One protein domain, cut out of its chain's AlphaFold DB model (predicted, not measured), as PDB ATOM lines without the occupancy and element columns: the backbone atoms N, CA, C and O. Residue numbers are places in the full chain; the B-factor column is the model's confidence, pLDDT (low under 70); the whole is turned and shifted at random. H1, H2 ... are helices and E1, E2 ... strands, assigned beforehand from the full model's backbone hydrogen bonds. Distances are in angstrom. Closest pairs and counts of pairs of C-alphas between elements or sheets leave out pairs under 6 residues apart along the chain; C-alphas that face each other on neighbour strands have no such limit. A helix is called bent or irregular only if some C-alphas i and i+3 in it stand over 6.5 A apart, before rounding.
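AT A GLANCE: This is residues 2 to 111 of the 112 residues of the protein "Unannotated protein" of freshwater metagenome (UniProt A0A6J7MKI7). A small head is built on a three-stranded antiparallel sheet, with H4 over one face and the helical hairpin H1 and H2 on the other side, and a long arm leads away from it. H5 leaves the head straight after E3, and beyond it a winding stretch without named elements, residues 82 to 101, leads to H6, which stands free at the far end. The printed part has 110 residues with six named helices and three named strands, in the order H1 H2 H3 E1 E2 H4 E3 H5 H6; the sheet's order is E2 E1 E3 and the class is mostly helix. The whole is extended, with a radius of gyration of the C-alphas of 20.9 A and spans of 70 by 31 by 21 A, the arm making the length.

IN THESE COORDINATES: In the sheet, E1 is residues 38 to 41, E2 residues 46 to 49 and E3 residues 66 to 69. H4 is residues 52 to 60, 12.4 A long. H1, residues 2 to 11, is 14.3 A long and begins at C-alpha 2 (107.377, 188.805, 209.767). H2, residues 16 to 28, is 18.4 A long. H3 is residues 31 to 36, and H5, residues 70 to 81, is 16.5 A long. H6, residues 102 to 109, ends at C-alpha 109 (66.325, 191.105, 192.448).

HOW THE PARTS SIT: E1 is the inner strand; N 39 and O 68 of E1 and E3 are 2.9 A apart, and N 40 and O 47 of E1 and E2 2.8 A, both within hydrogen-bond range. E1 and E2 form a hairpin. E2, H4 and E3 form a split strand-helix-strand unit, two strands running the same way with E1 between them, and its crossover is right-handed. H4 lies over E2 and E1 at a height over the sheet of 10.0 A, along the strands, at 6 degrees to E1 on the local plane. H2 is on the sheet, while H1 only grazes it with residues 5 to 9. H1 and H2 touch, the closest C-alphas being those of Val 6 and Ile 19, 6.4 A apart, at a shallow tilt of 28 degrees, opposite ways. H5 touches H3 with residues 70 to 74 alone, the closest C-alphas being those of Ala 35 and Gly 71, 3.8 A apart. H5 and H1 only just touch, only at their ends, with 3 pairs of C-alphas within 8 A, the closest those of Ile 5 and Val 73, 7.3 A apart. H6 is apart from H5. In H1, H2, H4, H5 and H6 every O i to N i+4 pair is within hydrogen-bond range; H3 has 0 of 2, and 1 of 3 O i to N i+3 pairs, and is only just irregular, with C-alphas 33 and 36 6.7 A apart.

THE WHOLE: The two C-alphas farthest apart are those of Gly 62 and Leu 109, 70.5 A. The printed part has no cut. The link from H5 to H6, 20 residues, is long; the others are tight. Residues 78 to 83, of which 78 to 81 belong to H5, and residues 98 to 111, of which 102 to 109 belong to H6, stand free. The mean pLDDT of the printed part is 85.0; residues 31 to 32, 96 to 100 and 111 are under 70.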
ATOM      1  N   VAL A   2     106.211 189.046 208.885       81.62
ATOM      2  CA  VAL A   2     107.377 188.805 209.767       81.62
ATOM      3  C   VAL A   2     107.862 187.351 209.780       81.62
ATOM      4  O   VAL A   2     109.061 187.117 209.705       81.62
ATOM      5  N   LEU A   3     106.954 186.372 209.798       88.31
ATOM      6  CA  LEU A   3     107.315 184.955 209.857       88.31
ATOM      7  C   LEU A   3     108.192 184.491 208.679       88.31
ATOM      8  O   LEU A   3     109.145 183.746 208.886       88.31
ATOM      9  N   LYS A   4     107.920 184.956 207.449       89.50
ATOM     10  CA  LYS A   4     108.706 184.567 206.264       89.50
ATOM     11  C   LYS A   4     110.117 185.167 206.305       89.50
ATOM     12  O   LYS A   4     111.063 184.509 205.886       89.50
ATOM     13  N   ILE A   5     110.258 186.375 206.857       87.31
ATOM     14  CA  ILE A   5     111.557 187.031 207.082       87.31
ATOM     15  C   ILE A   5     112.337 186.293 208.176       87.31
ATOM     16  O   ILE A   5     113.488 185.933 207.960       87.31
ATOM     17  N   VAL A   6     111.689 185.999 209.311       91.00
ATOM     18  CA  VAL A   6     112.266 185.209 210.413       91.00
ATOM     19  C   VAL A   6     112.788 183.872 209.901       91.00
ATOM     20  O   VAL A   6     113.931 183.524 210.171       91.00
ATOM     21  N   LYS A   7     111.982 183.153 209.109       91.94
ATOM     22  CA  LYS A   7     112.372 181.877 208.501       91.94
ATOM     23  C   LYS A   7     113.598 182.028 207.597       91.94
ATOM     24  O   LYS A   7     114.545 181.277 207.765       91.94
ATOM     25  N   ARG A   8     113.620 183.013 206.687       89.75
ATOM     26  CA  ARG A   8     114.779 183.232 205.799       89.75
ATOM     27  C   ARG A   8     116.057 183.540 206.584       89.75
ATOM     28  O   ARG A   8     117.104 183.021 206.231       89.75
ATOM     29  N   LEU A   9     115.973 184.338 207.649       89.75
ATOM     30  CA  LEU A   9     117.128 184.619 208.506       89.75
ATOM     31  C   LEU A   9     117.598 183.366 209.267       89.75
ATOM     32  O   LEU A   9     118.798 183.101 209.318       89.75
ATOM     33  N   LEU A  10     116.666 182.568 209.805       90.94
ATOM     34  CA  LEU A  10     116.981 181.299 210.476       90.94
ATOM     35  C   LEU A  10     117.669 180.305 209.533       90.94
ATOM     36  O   LEU A  10     118.681 179.723 209.916       90.94
ATOM     37  N   ASP A  11     117.169 180.150 208.304       90.75
ATOM     38  CA  ASP A  11     117.753 179.250 207.299       90.75
ATOM     39  C   ASP A  11     119.210 179.612 206.968       90.75
ATOM     40  O   ASP A  11     119.997 178.752 206.583       90.75
ATOM     41  N   THR A  12     119.577 180.887 207.128       86.56
ATOM     42  CA  THR A  12     120.936 181.388 206.878       86.56
ATOM     43  C   THR A  12     121.854 181.347 208.096       86.56
ATOM     44  O   THR A  12     122.988 181.812 208.026       86.56
ATOM     45  N   GLY A  13     121.390 180.778 209.213       86.81
ATOM     46  CA  GLY A  13     122.195 180.599 210.423       86.81
ATOM     47  C   GLY A  13     122.290 181.839 211.313       86.81
ATOM     48  O   GLY A  13     123.128 181.883 212.211       86.81
ATOM     49  N   VAL A  14     121.435 182.844 211.103       90.88
ATOM     50  CA  VAL A  14     121.411 184.049 211.941       90.88
ATOM     51  C   VAL A  14     120.820 183.724 213.313       90.88
ATOM     52  O   VAL A  14     119.794 183.049 213.423       90.88
ATOM     53  N   SER A  15     121.446 184.228 214.381       92.12
ATOM     54  CA  SER A  15     120.993 183.961 215.749       92.12
ATOM     55  C   SER A  15     119.578 184.500 216.008       92.12
ATOM     56  O   SER A  15     119.223 185.610 215.602       92.12
ATOM     57  N   LEU A  16     118.763 183.748 216.759       92.94
ATOM     58  CA  LEU A  16     117.392 184.161 217.087       92.94
ATOM     59  C   LEU A  16     117.349 185.506 217.836       92.94
ATOM     60  O   LEU A  16     116.400 186.276 217.680       92.94
ATOM     61  N   GLN A  17     118.388 185.810 218.620       92.62
ATOM     62  CA  GLN A  17     118.531 187.090 219.309       92.62
ATOM     63  C   GLN A  17     118.644 188.256 218.317       92.62
ATOM     64  O   GLN A  17     117.906 189.232 218.463       92.62
ATOM     65  N   ASN A  18     119.484 188.130 217.287       90.88
ATOM     66  CA  ASN A  18     119.626 189.145 216.241       90.88
ATOM     67  C   ASN A  18     118.354 189.271 215.406       90.88
ATOM     68  O   ASN A  18     117.885 190.381 215.154       90.88
ATOM     69  N   ILE A  19     117.740 188.137 215.050       92.00
ATOM     70  CA  ILE A  19     116.468 188.115 214.319       92.00
ATOM     71  C   ILE A  19     115.393 188.877 215.090       92.00
ATOM     72  O   ILE A  19     114.692 189.705 214.511       92.00
ATOM     73  N   ARG A  20     115.265 188.635 216.400       92.12
ATOM     74  CA  ARG A  20     114.289 189.329 217.246       92.12
ATOM     75  C   ARG A  20     114.504 190.841 217.217       92.12
ATOM     76  O   ARG A  20     113.532 191.580 217.078       92.12
ATOM     77  N   THR A  21     115.753 191.289 217.323       91.00
ATOM     78  CA  THR A  21     116.101 192.713 217.248       91.00
ATOM     79  C   THR A  21     115.707 193.300 215.893       91.00
ATOM     80  O   THR A  21     114.941 194.262 215.856       91.00
ATOM     81  N   ALA A  22     116.116 192.678 214.784       89.00
ATOM     82  CA  ALA A  22     115.784 193.149 213.437       89.00
ATOM     83  C   ALA A  22     114.268 193.199 213.185       89.00
ATOM     84  O   ALA A  22     113.747 194.181 212.666       89.00
ATOM     85  N   VAL A  23     113.525 192.174 213.610       88.44
ATOM     86  CA  VAL A  23     112.061 192.142 213.481       88.44
ATOM     87  C   VAL A  23     111.390 193.263 214.270       88.44
ATOM     88  O   VAL A  23     110.425 193.848 213.780       88.44
ATOM     89  N   ASN A  24     111.873 193.565 215.475       89.12
ATOM     90  CA  ASN A  24     111.342 194.675 216.263       89.12
ATOM     91  C   ASN A  24     111.594 196.019 215.568       89.12
ATOM     92  O   ASN A  24     110.675 196.833 215.503       89.12
ATOM     93  N   HIS A  25     112.782 196.213 214.985       85.69
ATOM     94  CA  HIS A  25     113.088 197.396 214.175       85.69
ATOM     95  C   HIS A  25     112.157 197.522 212.963       85.69
ATOM     96  O   HIS A  25     111.560 198.576 212.761       85.69
ATOM     97  N   LEU A  26     111.947 196.438 212.211       84.06
ATOM     98  CA  LEU A  26     111.043 196.449 211.058       84.06
ATOM     99  C   LEU A  26     109.583 196.719 211.449       84.06
ATOM    100  O   LEU A  26     108.870 197.383 210.708       84.06
ATOM    101  N   ARG A  27     109.122 196.210 212.599       81.25
ATOM    102  CA  ARG A  27     107.753 196.436 213.098       81.25
ATOM    103  C   ARG A  27     107.499 197.870 213.548       81.25
ATOM    104  O   ARG A  27     106.354 198.305 213.512       81.25
ATOM    105  N   ALA A  28     108.534 198.567 214.014       82.81
ATOM    106  CA  ALA A  28     108.429 199.971 214.394       82.81
ATOM    107  C   ALA A  28     108.272 200.894 213.171       82.81
ATOM    108  O   ALA A  28     107.820 202.028 213.319       82.81
ATOM    109  N   ARG A  29     108.622 200.409 211.972       77.00
ATOM    110  CA  ARG A  29     108.455 201.122 210.703       77.00
ATOM    111  C   ARG A  29     107.098 200.809 210.062       77.00
ATOM    112  O   ARG A  29     106.559 199.709 210.192       77.00
ATOM    113  N   GLY A  30     106.546 201.790 209.350       70.25
ATOM    114  CA  GLY A  30     105.344 201.610 208.532       70.25
ATOM    115  C   GLY A  30     105.606 200.729 207.306       70.25
ATOM    116  O   GLY A  30     106.740 200.595 206.853       70.25
ATOM    117  N   ILE A  31     104.544 200.141 206.746       68.50
ATOM    118  CA  ILE A  31     104.625 199.180 205.627       68.50
ATOM    119  C   ILE A  31     105.246 199.808 204.368       68.50
ATOM    120  O   ILE A  31     105.978 199.136 203.646       68.50
ATOM    121  N   GLU A  32     105.004 201.097 204.127       69.25
ATOM    122  CA  GLU A  32     105.511 201.820 202.952       69.25
ATOM    123  C   GLU A  32     107.042 201.960 202.950       69.25
ATOM    124  O   GLU A  32     107.674 201.913 201.895       69.25
ATOM    125  N   ASP A  33     107.653 202.050 204.133       74.19
ATOM    126  CA  ASP A  33     109.097 202.259 204.297       74.19
ATOM    127  C   ASP A  33     109.900 200.966 204.040       74.19
ATOM    128  O   ASP A  33     111.097 200.980 203.756       74.19
ATOM    129  N   LEU A  34     109.229 199.809 204.060       78.62
ATOM    130  CA  LEU A  34     109.854 198.494 203.892       78.62
ATOM    131  C   LEU A  34     110.255 198.177 202.446       78.62
ATOM    132  O   LEU A  34     111.056 197.267 202.216       78.62
ATOM    133  N   ALA A  35     109.710 198.900 201.465       77.56
ATOM    134  CA  ALA A  35     109.899 198.595 200.046       77.56
ATOM    135  C   ALA A  35     111.361 198.729 199.585       77.56
ATOM    136  O   ALA A  35     111.773 198.036 198.654       77.56
ATOM    137  N   ARG A  36     112.144 199.598 200.240       83.19
ATOM    138  CA  ARG A  36     113.543 199.891 199.884       83.19
ATOM    139  C   ARG A  36     114.567 199.225 200.801       83.19
ATOM    140  O   ARG A  36     115.760 199.318 200.539       83.19
ATOM    141  N   ILE A  37     114.115 198.544 201.850       89.88
ATOM    142  CA  ILE A  37     115.010 197.972 202.856       89.88
ATOM    143  C   ILE A  37     115.543 196.619 202.390       89.88
ATOM    144  O   ILE A  37     114.789 195.722 201.998       89.88
ATOM    145  N   THR A  38     116.853 196.449 202.517       92.12
ATOM    146  CA  THR A  38     117.542 195.163 202.435       92.12
ATOM    147  C   THR A  38     118.210 194.894 203.775       92.12
ATOM    148  O   THR A  38     119.040 195.678 204.221       92.12
ATOM    149  N   LEU A  39     117.853 193.792 204.435       92.88
ATOM    150  CA  LEU A  39     118.602 193.340 205.608       92.88
ATOM    151  C   LEU A  39     119.829 192.563 205.147       92.88
ATOM    152  O   LEU A  39     119.692 191.616 204.378       92.88
ATOM    153  N   MET A  40     120.999 192.940 205.640       93.38
ATOM    154  CA  MET A  40     122.275 192.287 205.367       93.38
ATOM    155  C   MET A  40     122.786 191.637 206.650       93.38
ATOM    156  O   MET A  40     122.712 192.244 207.711       93.38
ATOM    157  N   SER A  41     123.293 190.412 206.582       92.19
ATOM    158  CA  SER A  41     123.807 189.694 207.751       92.19
ATOM    159  C   SER A  41     125.133 189.016 207.444       92.19
ATOM    160  O   SER A  41     125.226 188.282 206.464       92.19
ATOM    161  N   ASP A  42     126.117 189.191 208.321       90.31
ATOM    162  CA  ASP A  42     127.390 188.444 208.338       90.31
ATOM    163  C   ASP A  42     127.327 187.206 209.269       90.31
ATOM    164  O   ASP A  42     128.307 186.486 209.451       90.31
ATOM    165  N   GLY A  43     126.158 186.954 209.876       82.88
ATOM    166  CA  GLY A  43     125.900 185.868 210.828       82.88
ATOM    167  C   GLY A  43     126.054 186.289 212.293       82.88
ATOM    168  O   GLY A  43     125.358 185.749 213.159       82.88
ATOM    169  N   ALA A  44     126.880 187.298 212.573       84.88
ATOM    170  CA  ALA A  44     127.074 187.869 213.906       84.88
ATOM    171  C   ALA A  44     126.223 189.126 214.135       84.88
ATOM    172  O   ALA A  44     125.732 189.341 215.244       84.88
ATOM    173  N   SER A  45     126.000 189.909 213.084       88.38
ATOM    174  CA  SER A  45     125.302 191.191 213.083       88.38
ATOM    175  C   SER A  45     124.304 191.260 211.930       88.38
ATOM    176  O   SER A  45     124.427 190.553 210.930       88.38
ATOM    177  N   ILE A  46     123.297 192.124 212.080       91.62
ATOM    178  CA  ILE A  46     122.349 192.460 211.014       91.62
ATOM    179  C   ILE A  46     122.430 193.963 210.771       91.62
ATOM    180  O   ILE A  46     122.315 194.751 211.709       91.62
ATOM    181  N   TYR A  47     122.572 194.337 209.509       91.38
ATOM    182  CA  TYR A  47     122.608 195.702 209.019       91.38
ATOM    183  C   TYR A  47     121.356 195.969 208.186       91.38
ATOM    184  O   TYR A  47     120.858 195.095 207.474       91.38
ATOM    185  N   GLU A  48     120.839 197.184 208.287       91.19
ATOM    186  CA  GLU A  48     119.755 197.667 207.444       91.19
ATOM    187  C   GLU A  48     120.374 198.527 206.347       91.19
ATOM    188  O   GLU A  48     120.960 199.562 206.651       91.19
ATOM    189  N   CYS A  49     120.259 198.088 205.096       91.81
ATOM    190  CA  CYS A  49     120.735 198.836 203.943       91.81
ATOM    191  C   CYS A  49     119.551 199.392 203.155       91.81
ATOM    192  O   CYS A  49     118.603 198.665 202.837       91.81
ATOM    193  N   THR A  50     119.619 200.673 202.807       90.75
ATOM    194  CA  THR A  50     118.571 201.369 202.034       90.75
ATOM    195  C   THR A  50     119.021 201.761 200.628       90.75
ATOM    196  O   THR A  50     118.197 202.124 199.786       90.75
ATOM    197  N   ASN A  51     120.323 201.661 200.355       91.06
ATOM    198  CA  ASN A  51     120.938 201.956 199.068       91.06
ATOM    199  C   ASN A  51     122.070 200.962 198.754       91.06
ATOM    200  O   ASN A  51     122.471 200.152 199.590       91.06
ATOM    201  N   SER A  52     122.539 200.990 197.507       90.19
ATOM    202  CA  SER A  52     123.562 200.064 197.017       90.19
ATOM    203  C   SER A  52     124.959 200.351 197.563       90.19
ATOM    204  O   SER A  52     125.740 199.413 197.682       90.19
ATOM    205  N   ASP A  53     125.263 201.598 197.920       93.06
ATOM    206  CA  ASP A  53     126.587 201.981 198.419       93.06
ATOM    207  C   ASP A  53     126.844 201.353 199.796       93.06
ATOM    208  O   ASP A  53     127.866 200.702 199.991       93.06
ATOM    209  N   GLU A  54     125.854 201.384 200.692       92.00
ATOM    210  CA  GLU A  54     125.905 200.701 201.997       92.00
ATOM    211  C   GLU A  54     126.144 199.184 201.865       92.00
ATOM    212  O   GLU A  54     126.827 198.571 202.687       92.00
ATOM    213  N   ILE A  55     125.592 198.564 200.817       91.12
ATOM    214  CA  ILE A  55     125.799 197.137 200.527       91.12
ATOM    215  C   ILE A  55     127.241 196.894 200.061       91.12
ATOM    216  O   ILE A  55     127.864 195.909 200.462       91.12
ATOM    217  N   ILE A  56     127.769 197.774 199.207       91.50
ATOM    218  CA  ILE A  56     129.139 197.687 198.692       91.50
ATOM    219  C   ILE A  56     130.147 197.878 199.826       91.50
ATOM    220  O   ILE A  56     131.107 197.113 199.900       91.50
ATOM    221  N   ASP A  57     129.913 198.823 200.732       91.19
ATOM    222  CA  ASP A  57     130.797 199.095 201.867       91.19
ATOM    223  C   ASP A  57     130.946 197.871 202.783       91.19
ATOM    224  O   ASP A  57     132.060 197.513 203.180       91.19
ATOM    225  N   LEU A  58     129.846 197.159 203.055       88.56
ATOM    226  CA  LEU A  58     129.880 195.898 203.805       88.56
ATOM    227  C   LEU A  58     130.735 194.832 203.102       88.56
ATOM    228  O   LEU A  58     131.519 194.131 203.746       88.56
ATOM    229  N   LEU A  59     130.617 194.726 201.776       89.69
ATOM    230  CA  LEU A  59     131.368 193.759 200.974       89.69
ATOM    231  C   LEU A  59     132.860 194.106 200.871       89.69
ATOM    232  O   LEU A  59     133.703 193.207 200.903       89.69
ATOM    233  N   GLN A  60     133.210 195.391 200.779       90.50
ATOM    234  CA  GLN A  60     134.604 195.842 200.701       90.50
ATOM    235  C   GLN A  60     135.412 195.495 201.956       90.50
ATOM    236  O   GLN A  60     136.628 195.333 201.873       90.50
ATOM    237  N   GLY A  61     134.750 195.290 203.098       85.06
ATOM    238  CA  GLY A  61     135.376 194.781 204.318       85.06
ATOM    239  C   GLY A  61     135.866 193.327 204.238       85.06
ATOM    240  O   GLY A  61     136.399 192.825 205.225       85.06
ATOM    241  N   GLY A  62     135.674 192.628 203.110       86.94
ATOM    242  CA  GLY A  62     136.065 191.223 202.924       86.94
ATOM    243  C   GLY A  62     135.140 190.222 203.627       86.94
ATOM    244  O   GLY A  62     135.488 189.051 203.776       86.94
ATOM    245  N   GLN A  63     133.975 190.686 204.077       86.12
ATOM    246  CA  GLN A  63     132.993 189.909 204.825       86.12
ATOM    247  C   GLN A  63     132.104 189.105 203.869       86.12
ATOM    248  O   GLN A  63     131.640 189.625 202.852       86.12
ATOM    249  N   GLY A  64     131.799 187.854 204.214       88.88
ATOM    250  CA  GLY A  64     130.710 187.118 203.572       88.88
ATOM    251  C   GLY A  64     129.375 187.560 204.165       88.88
ATOM    252  O   GLY A  64     129.169 187.410 205.365       88.88
ATOM    253  N   VAL A  65     128.474 188.090 203.338       91.75
ATOM    254  CA  VAL A  65     127.173 188.603 203.788       91.75
ATOM    255  C   VAL A  65     126.018 187.971 203.025       91.75
ATOM    256  O   VAL A  65     126.104 187.694 201.828       91.75
ATOM    257  N   PHE A  66     124.908 187.775 203.723       90.25
ATOM    258  CA  PHE A  66     123.640 187.345 203.158       90.25
ATOM    259  C   PHE A  66     122.632 188.495 203.181       90.25
ATOM    260  O   PHE A  66     122.400 189.097 204.228       90.25
ATOM    261  N   GLY A  67     122.021 188.777 202.030       91.69
ATOM    262  CA  GLY A  67     121.050 189.856 201.861       91.69
ATOM    263  C   GLY A  67     119.615 189.357 201.688       91.69
ATOM    264  O   GLY A  67     119.344 188.466 200.882       91.69
ATOM    265  N   ILE A  68     118.667 189.981 202.389       90.88
ATOM    266  CA  ILE A  68     117.224 189.786 202.217       90.88
ATOM    267  C   ILE A  68     116.581 191.119 201.844       90.88
ATOM    268  O   ILE A  68     116.381 191.987 202.693       90.88
ATOM    269  N   ALA A  69     116.165 191.243 200.584       91.94
ATOM    270  CA  ALA A  69     115.355 192.369 200.129       91.94
ATOM    271  C   ALA A  69     113.933 192.274 200.715       91.94
ATOM    272  O   ALA A  69     113.129 191.429 200.302       91.94
ATOM    273  N   ILE A  70     113.611 193.142 201.673       89.56
ATOM    274  CA  ILE A  70     112.354 193.090 202.429       89.56
ATOM    275  C   ILE A  70     111.161 193.422 201.533       89.56
ATOM    276  O   ILE A  70     110.173 192.684 201.544       89.56
ATOM    277  N   GLY A  71     111.284 194.436 200.673       88.00
ATOM    278  CA  GLY A  71     110.244 194.786 199.701       88.00
ATOM    279  C   GLY A  71     109.872 193.631 198.762       88.00
ATOM    280  O   GLY A  71     108.698 193.428 198.436       88.00
ATOM    281  N   LYS A  72     110.849 192.794 198.384       89.12
ATOM    282  CA  LYS A  72     110.589 191.609 197.556       89.12
ATOM    283  C   LYS A  72     109.836 190.534 198.337       89.12
ATOM    284  O   LYS A  72     108.878 189.972 197.812       89.12
ATOM    285  N   VAL A  73     110.222 190.283 199.591       89.50
ATOM    286  CA  VAL A  73     109.509 189.341 200.471       89.50
ATOM    287  C   VAL A  73     108.063 189.785 200.689       89.50
ATOM    288  O   VAL A  73     107.177 188.934 200.677       89.50
ATOM    289  N   TRP A  74     107.811 191.087 200.850       85.25
ATOM    290  CA  TRP A  74     106.456 191.630 200.952       85.25
ATOM    291  C   TRP A  74     105.626 191.322 199.707       85.25
ATOM    292  O   TRP A  74     104.590 190.672 199.818       85.25
ATOM    293  N   SER A  75     106.141 191.690 198.531       86.50
ATOM    294  CA  SER A  75     105.460 191.460 197.250       86.50
ATOM    295  C   SER A  75     105.151 189.973 197.022       86.50
ATOM    296  O   SER A  75     104.086 189.610 196.537       86.50
ATOM    297  N   GLU A  76     106.068 189.079 197.412       89.06
ATOM    298  CA  GLU A  76     105.827 187.634 197.349       89.06
ATOM    299  C   GLU A  76     104.739 187.161 198.324       89.06
ATOM    300  O   GLU A  76     103.982 186.249 197.994       89.06
ATOM    301  N   VAL A  77     104.700 187.696 199.550       88.25
ATOM    302  CA  VAL A  77     103.676 187.332 200.545       88.25
ATOM    303  C   VAL A  77     102.305 187.795 200.076       88.25
ATOM    304  O   VAL A  77     101.363 187.013 200.149       88.25
ATOM    305  N   GLU A  78     102.206 189.018 199.565       86.62
ATOM    306  CA  GLU A  78     100.971 189.568 199.008       86.62
ATOM    307  C   GLU A  78     100.469 188.725 197.828       86.62
ATOM    308  O   GLU A  78      99.319 188.291 197.825       86.62
ATOM    309  N   GLY A  79     101.356 188.379 196.891       89.06
ATOM    310  CA  GLY A  79     101.014 187.501 195.769       89.06
ATOM    311  C   GLY A  79     100.668 186.062 196.174       89.06
ATOM    312  O   GLY A  79      99.856 185.423 195.519       89.06
ATOM    313  N   SER A  80     101.251 185.536 197.256       87.94
ATOM    314  CA  SER A  80     100.868 184.211 197.771       87.94
ATOM    315  C   SER A  80      99.499 184.257 198.445       87.94
ATOM    316  O   SER A  80      98.727 183.315 198.326       87.94
ATOM    317  N   LEU A  81      99.193 185.349 199.149       86.44
ATOM    318  CA  LEU A  81      97.925 185.517 199.848       86.44
ATOM    319  C   LEU A  81      96.761 185.737 198.878       86.44
ATOM    320  O   LEU A  81      95.666 185.254 199.139       86.44
ATOM    321  N   SER A  82      96.995 186.409 197.749       87.75
ATOM    322  CA  SER A  82      95.949 186.679 196.757       87.75
ATOM    323  C   SER A  82      95.403 185.428 196.059       87.75
ATOM    324  O   SER A  82      94.309 185.483 195.501       87.75
ATOM    325  N   VAL A  83      96.135 184.309 196.093       86.56
ATOM    326  CA  VAL A  83      95.729 183.030 195.480       86.56
ATOM    327  C   VAL A  83      95.259 181.985 196.496       86.56
ATOM    328  O   VAL A  83      94.842 180.897 196.095       86.56
ATOM    329  N   LEU A  84      95.333 182.281 197.798       86.81
ATOM    330  CA  LEU A  84      94.827 181.381 198.832       86.81
ATOM    331  C   LEU A  84      93.296 181.363 198.805       86.81
ATOM    332  O   LEU A  84      92.647 182.407 198.747       86.81
ATOM    333  N   GLN A  85      92.725 180.161 198.845       83.50
ATOM    334  CA  GLN A  85      91.281 179.975 198.940       83.50
ATOM    335  C   GLN A  85      90.827 180.202 200.383       83.50
ATOM    336  O   GLN A  85      91.557 179.898 201.325       83.50
ATOM    337  N   GLY A  86      89.622 180.749 200.547       81.88
ATOM    338  CA  GLY A  86      88.993 180.834 201.860       81.88
ATOM    339  C   GLY A  86      88.669 179.439 202.391       81.88
ATOM    340  O   GLY A  86      88.362 178.535 201.617       81.88
ATOM    341  N   GLU A  87      88.706 179.281 203.707       85.56
ATOM    342  CA  GLU A  87      88.291 178.067 204.412       85.56
ATOM    343  C   GLU A  87      87.109 178.399 205.324       85.56
ATOM    344  O   GLU A  87      87.022 179.510 205.861       85.56
ATOM    345  N   ASN A  88      86.192 177.448 205.496       83.56
ATOM    346  CA  ASN A  88      85.137 177.563 206.493       83.56
ATOM    347  C   ASN A  88      85.725 177.410 207.899       83.56
ATOM    348  O   ASN A  88      86.495 176.490 208.167       83.56
ATOM    349  N   LEU A  89      85.342 178.304 208.813       83.12
ATOM    350  CA  LEU A  89      85.850 178.299 210.190       83.12
ATOM    351  C   LEU A  89      85.344 177.098 211.007       83.12
ATOM    352  O   LEU A  89      86.011 176.703 211.961       83.12
ATOM    353  N   ASP A  90      84.196 176.528 210.633       87.94
ATOM    354  CA  ASP A  90      83.536 175.460 211.390       87.94
ATOM    355  C   ASP A  90      84.074 174.057 211.062       87.94
ATOM    356  O   ASP A  90      84.163 173.210 211.952       87.94
ATOM    357  N   ASP A  91      84.450 173.795 209.806       89.06
ATOM    358  CA  ASP A  91      84.866 172.466 209.330       89.06
ATOM    359  C   ASP A  91      86.215 172.447 208.585       89.06
ATOM    360  O   ASP A  91      86.724 171.370 208.266       89.06
ATOM    361  N   GLY A  92      86.826 173.614 208.339       82.12
ATOM    362  CA  GLY A  92      88.107 173.746 207.640       82.12
ATOM    363  C   GLY A  92      88.049 173.390 206.153       82.12
ATOM    364  O   GLY A  92      89.096 173.246 205.520       82.12
ATOM    365  N   LEU A  93      86.855 173.208 205.578       85.88
ATOM    366  CA  LEU A  93      86.714 172.898 204.160       85.88
ATOM    367  C   LEU A  93      86.933 174.154 203.314       85.88
ATOM    368  O   LEU A  93      86.511 175.256 203.670       85.88
ATOM    369  N   LEU A  94      87.579 173.977 202.158       82.69
ATOM    370  CA  LEU A  94      87.792 175.059 201.201       82.69
ATOM    371  C   LEU A  94      86.440 175.574 200.700       82.69
ATOM    372  O   LEU A  94      85.600 174.801 200.226       82.69
ATOM    373  N   VAL A  95      86.258 176.890 200.749       75.31
ATOM    374  CA  VAL A  95      85.099 177.574 200.176       75.31
ATOM    375  C   VAL A  95      85.239 177.501 198.661       75.31
ATOM    376  O   VAL A  95      85.926 178.301 198.024       75.31
ATOM    377  N   SER A  96      84.617 176.486 198.069       66.94
ATOM    378  CA  SER A  96      84.517 176.372 196.621       66.94
ATOM    379  C   SER A  96      83.668 177.540 196.118       66.94
ATOM    380  O   SER A  96      82.543 177.717 196.578       66.94
ATOM    381  N   GLY A  97      84.192 178.342 195.187       60.19
ATOM    382  CA  GLY A  97      83.566 179.568 194.658       60.19
ATOM    383  C   GLY A  97      82.266 179.377 193.857       60.19
ATOM    384  O   GLY A  97      81.987 180.159 192.955       60.19
ATOM    385  N   ASN A  98      81.495 178.332 194.160       56.88
ATOM    386  CA  ASN A  98      80.210 177.986 193.560       56.88
ATOM    387  C   ASN A  98      79.002 178.413 194.404       56.88
ATOM    388  O   ASN A  98      77.868 178.236 193.952       56.88
ATOM    389  N   GLU A  99      79.201 178.992 195.589       59.53
ATOM    390  CA  GLU A  99      78.118 179.733 196.228       59.53
ATOM    391  C   GLU A  99      77.855 180.966 195.369       59.53
ATOM    392  O   GLU A  99      78.684 181.866 195.245       59.53
ATOM    393  N   SER A 100      76.724 180.931 194.668       59.75
ATOM    394  CA  SER A 100      76.249 182.025 193.828       59.75
ATOM    395  C   SER A 100      76.394 183.310 194.625       59.75
ATOM    396  O   SER A 100      75.852 183.358 195.721       59.75
ATOM    397  N   ASP A 101      77.120 184.312 194.114       71.94
ATOM    398  CA  ASP A 101      77.294 185.597 194.797       71.94
ATOM    399  C   ASP A 101      75.914 186.128 195.218       71.94
ATOM    400  O   ASP A 101      75.157 186.684 194.412       71.94
ATOM    401  N   GLU A 102      75.555 185.891 196.485       75.00
ATOM    402  CA  GLU A 102      74.221 186.171 197.000       75.00
ATOM    403  C   GLU A 102      73.946 187.670 196.928       75.00
ATOM    404  O   GLU A 102      72.803 188.092 196.742       75.00
ATOM    405  N   LEU A 103      74.992 188.496 197.037       70.31
ATOM    406  CA  LEU A 103      74.895 189.941 196.929       70.31
ATOM    407  C   LEU A 103      74.619 190.359 195.478       70.31
ATOM    408  O   LEU A 103      73.766 191.221 195.252       70.31
ATOM    409  N   ALA A 104      75.265 189.734 194.491       75.94
ATOM    410  CA  ALA A 104      74.940 189.926 193.076       75.94
ATOM    411  C   ALA A 104      73.526 189.431 192.731       75.94
ATOM    412  O   ALA A 104      72.806 190.117 191.999       75.94
ATOM    413  N   ALA A 105      73.086 188.299 193.287       80.44
ATOM    414  CA  ALA A 105      71.721 187.799 193.124       80.44
ATOM    415  C   ALA A 105      70.687 188.764 193.737       80.44
ATOM    416  O   ALA A 105      69.705 189.125 193.085       80.44
ATOM    417  N   ARG A 106      70.944 189.275 194.949       79.19
ATOM    418  CA  ARG A 106      70.099 190.287 195.609       79.19
ATOM    419  C   ARG A 106      70.084 191.618 194.856       79.19
ATOM    420  O   ARG A 106      69.040 192.267 194.813       79.19
ATOM    421  N   ARG A 107      71.196 192.029 194.236       83.75
ATOM    422  CA  ARG A 107      71.246 193.221 193.366       83.75
ATOM    423  C   ARG A 107      70.385 193.044 192.117       83.75
ATOM    424  O   ARG A 107      69.643 193.962 191.790       83.75
ATOM    425  N   LYS A 108      70.418 191.870 191.472       81.38
ATOM    426  CA  LYS A 108      69.526 191.550 190.342       81.38
ATOM    427  C   LYS A 108      68.047 191.593 190.743       81.38
ATOM    428  O   LYS A 108      67.242 192.129 189.996       81.38
ATOM    429  N   LEU A 109      67.702 191.095 191.931       78.12
ATOM    430  CA  LEU A 109      66.325 191.105 192.448       78.12
ATOM    431  C   LEU A 109      65.811 192.500 192.846       78.12
ATOM    432  O   LEU A 109      64.606 192.705 192.891       78.12
ATOM    433  N   ARG A 110      66.701 193.454 193.146       78.44
ATOM    434  CA  ARG A 110      66.341 194.844 193.490       78.44
ATOM    435  C   ARG A 110      66.365 195.807 192.294       78.44
ATOM    436  O   ARG A 110      66.109 196.990 192.489       78.44
ATOM    437  N   GLY A 111      66.718 195.322 191.105       63.84
ATOM    438  CA  GLY A 111      66.958 196.125 189.903       63.84
ATOM    439  C   GLY A 111      66.052 195.791 188.716       63.84
ATOM    440  O   GLY A 111      66.540 195.816 187.587       63.84
TER     441      GLY A 111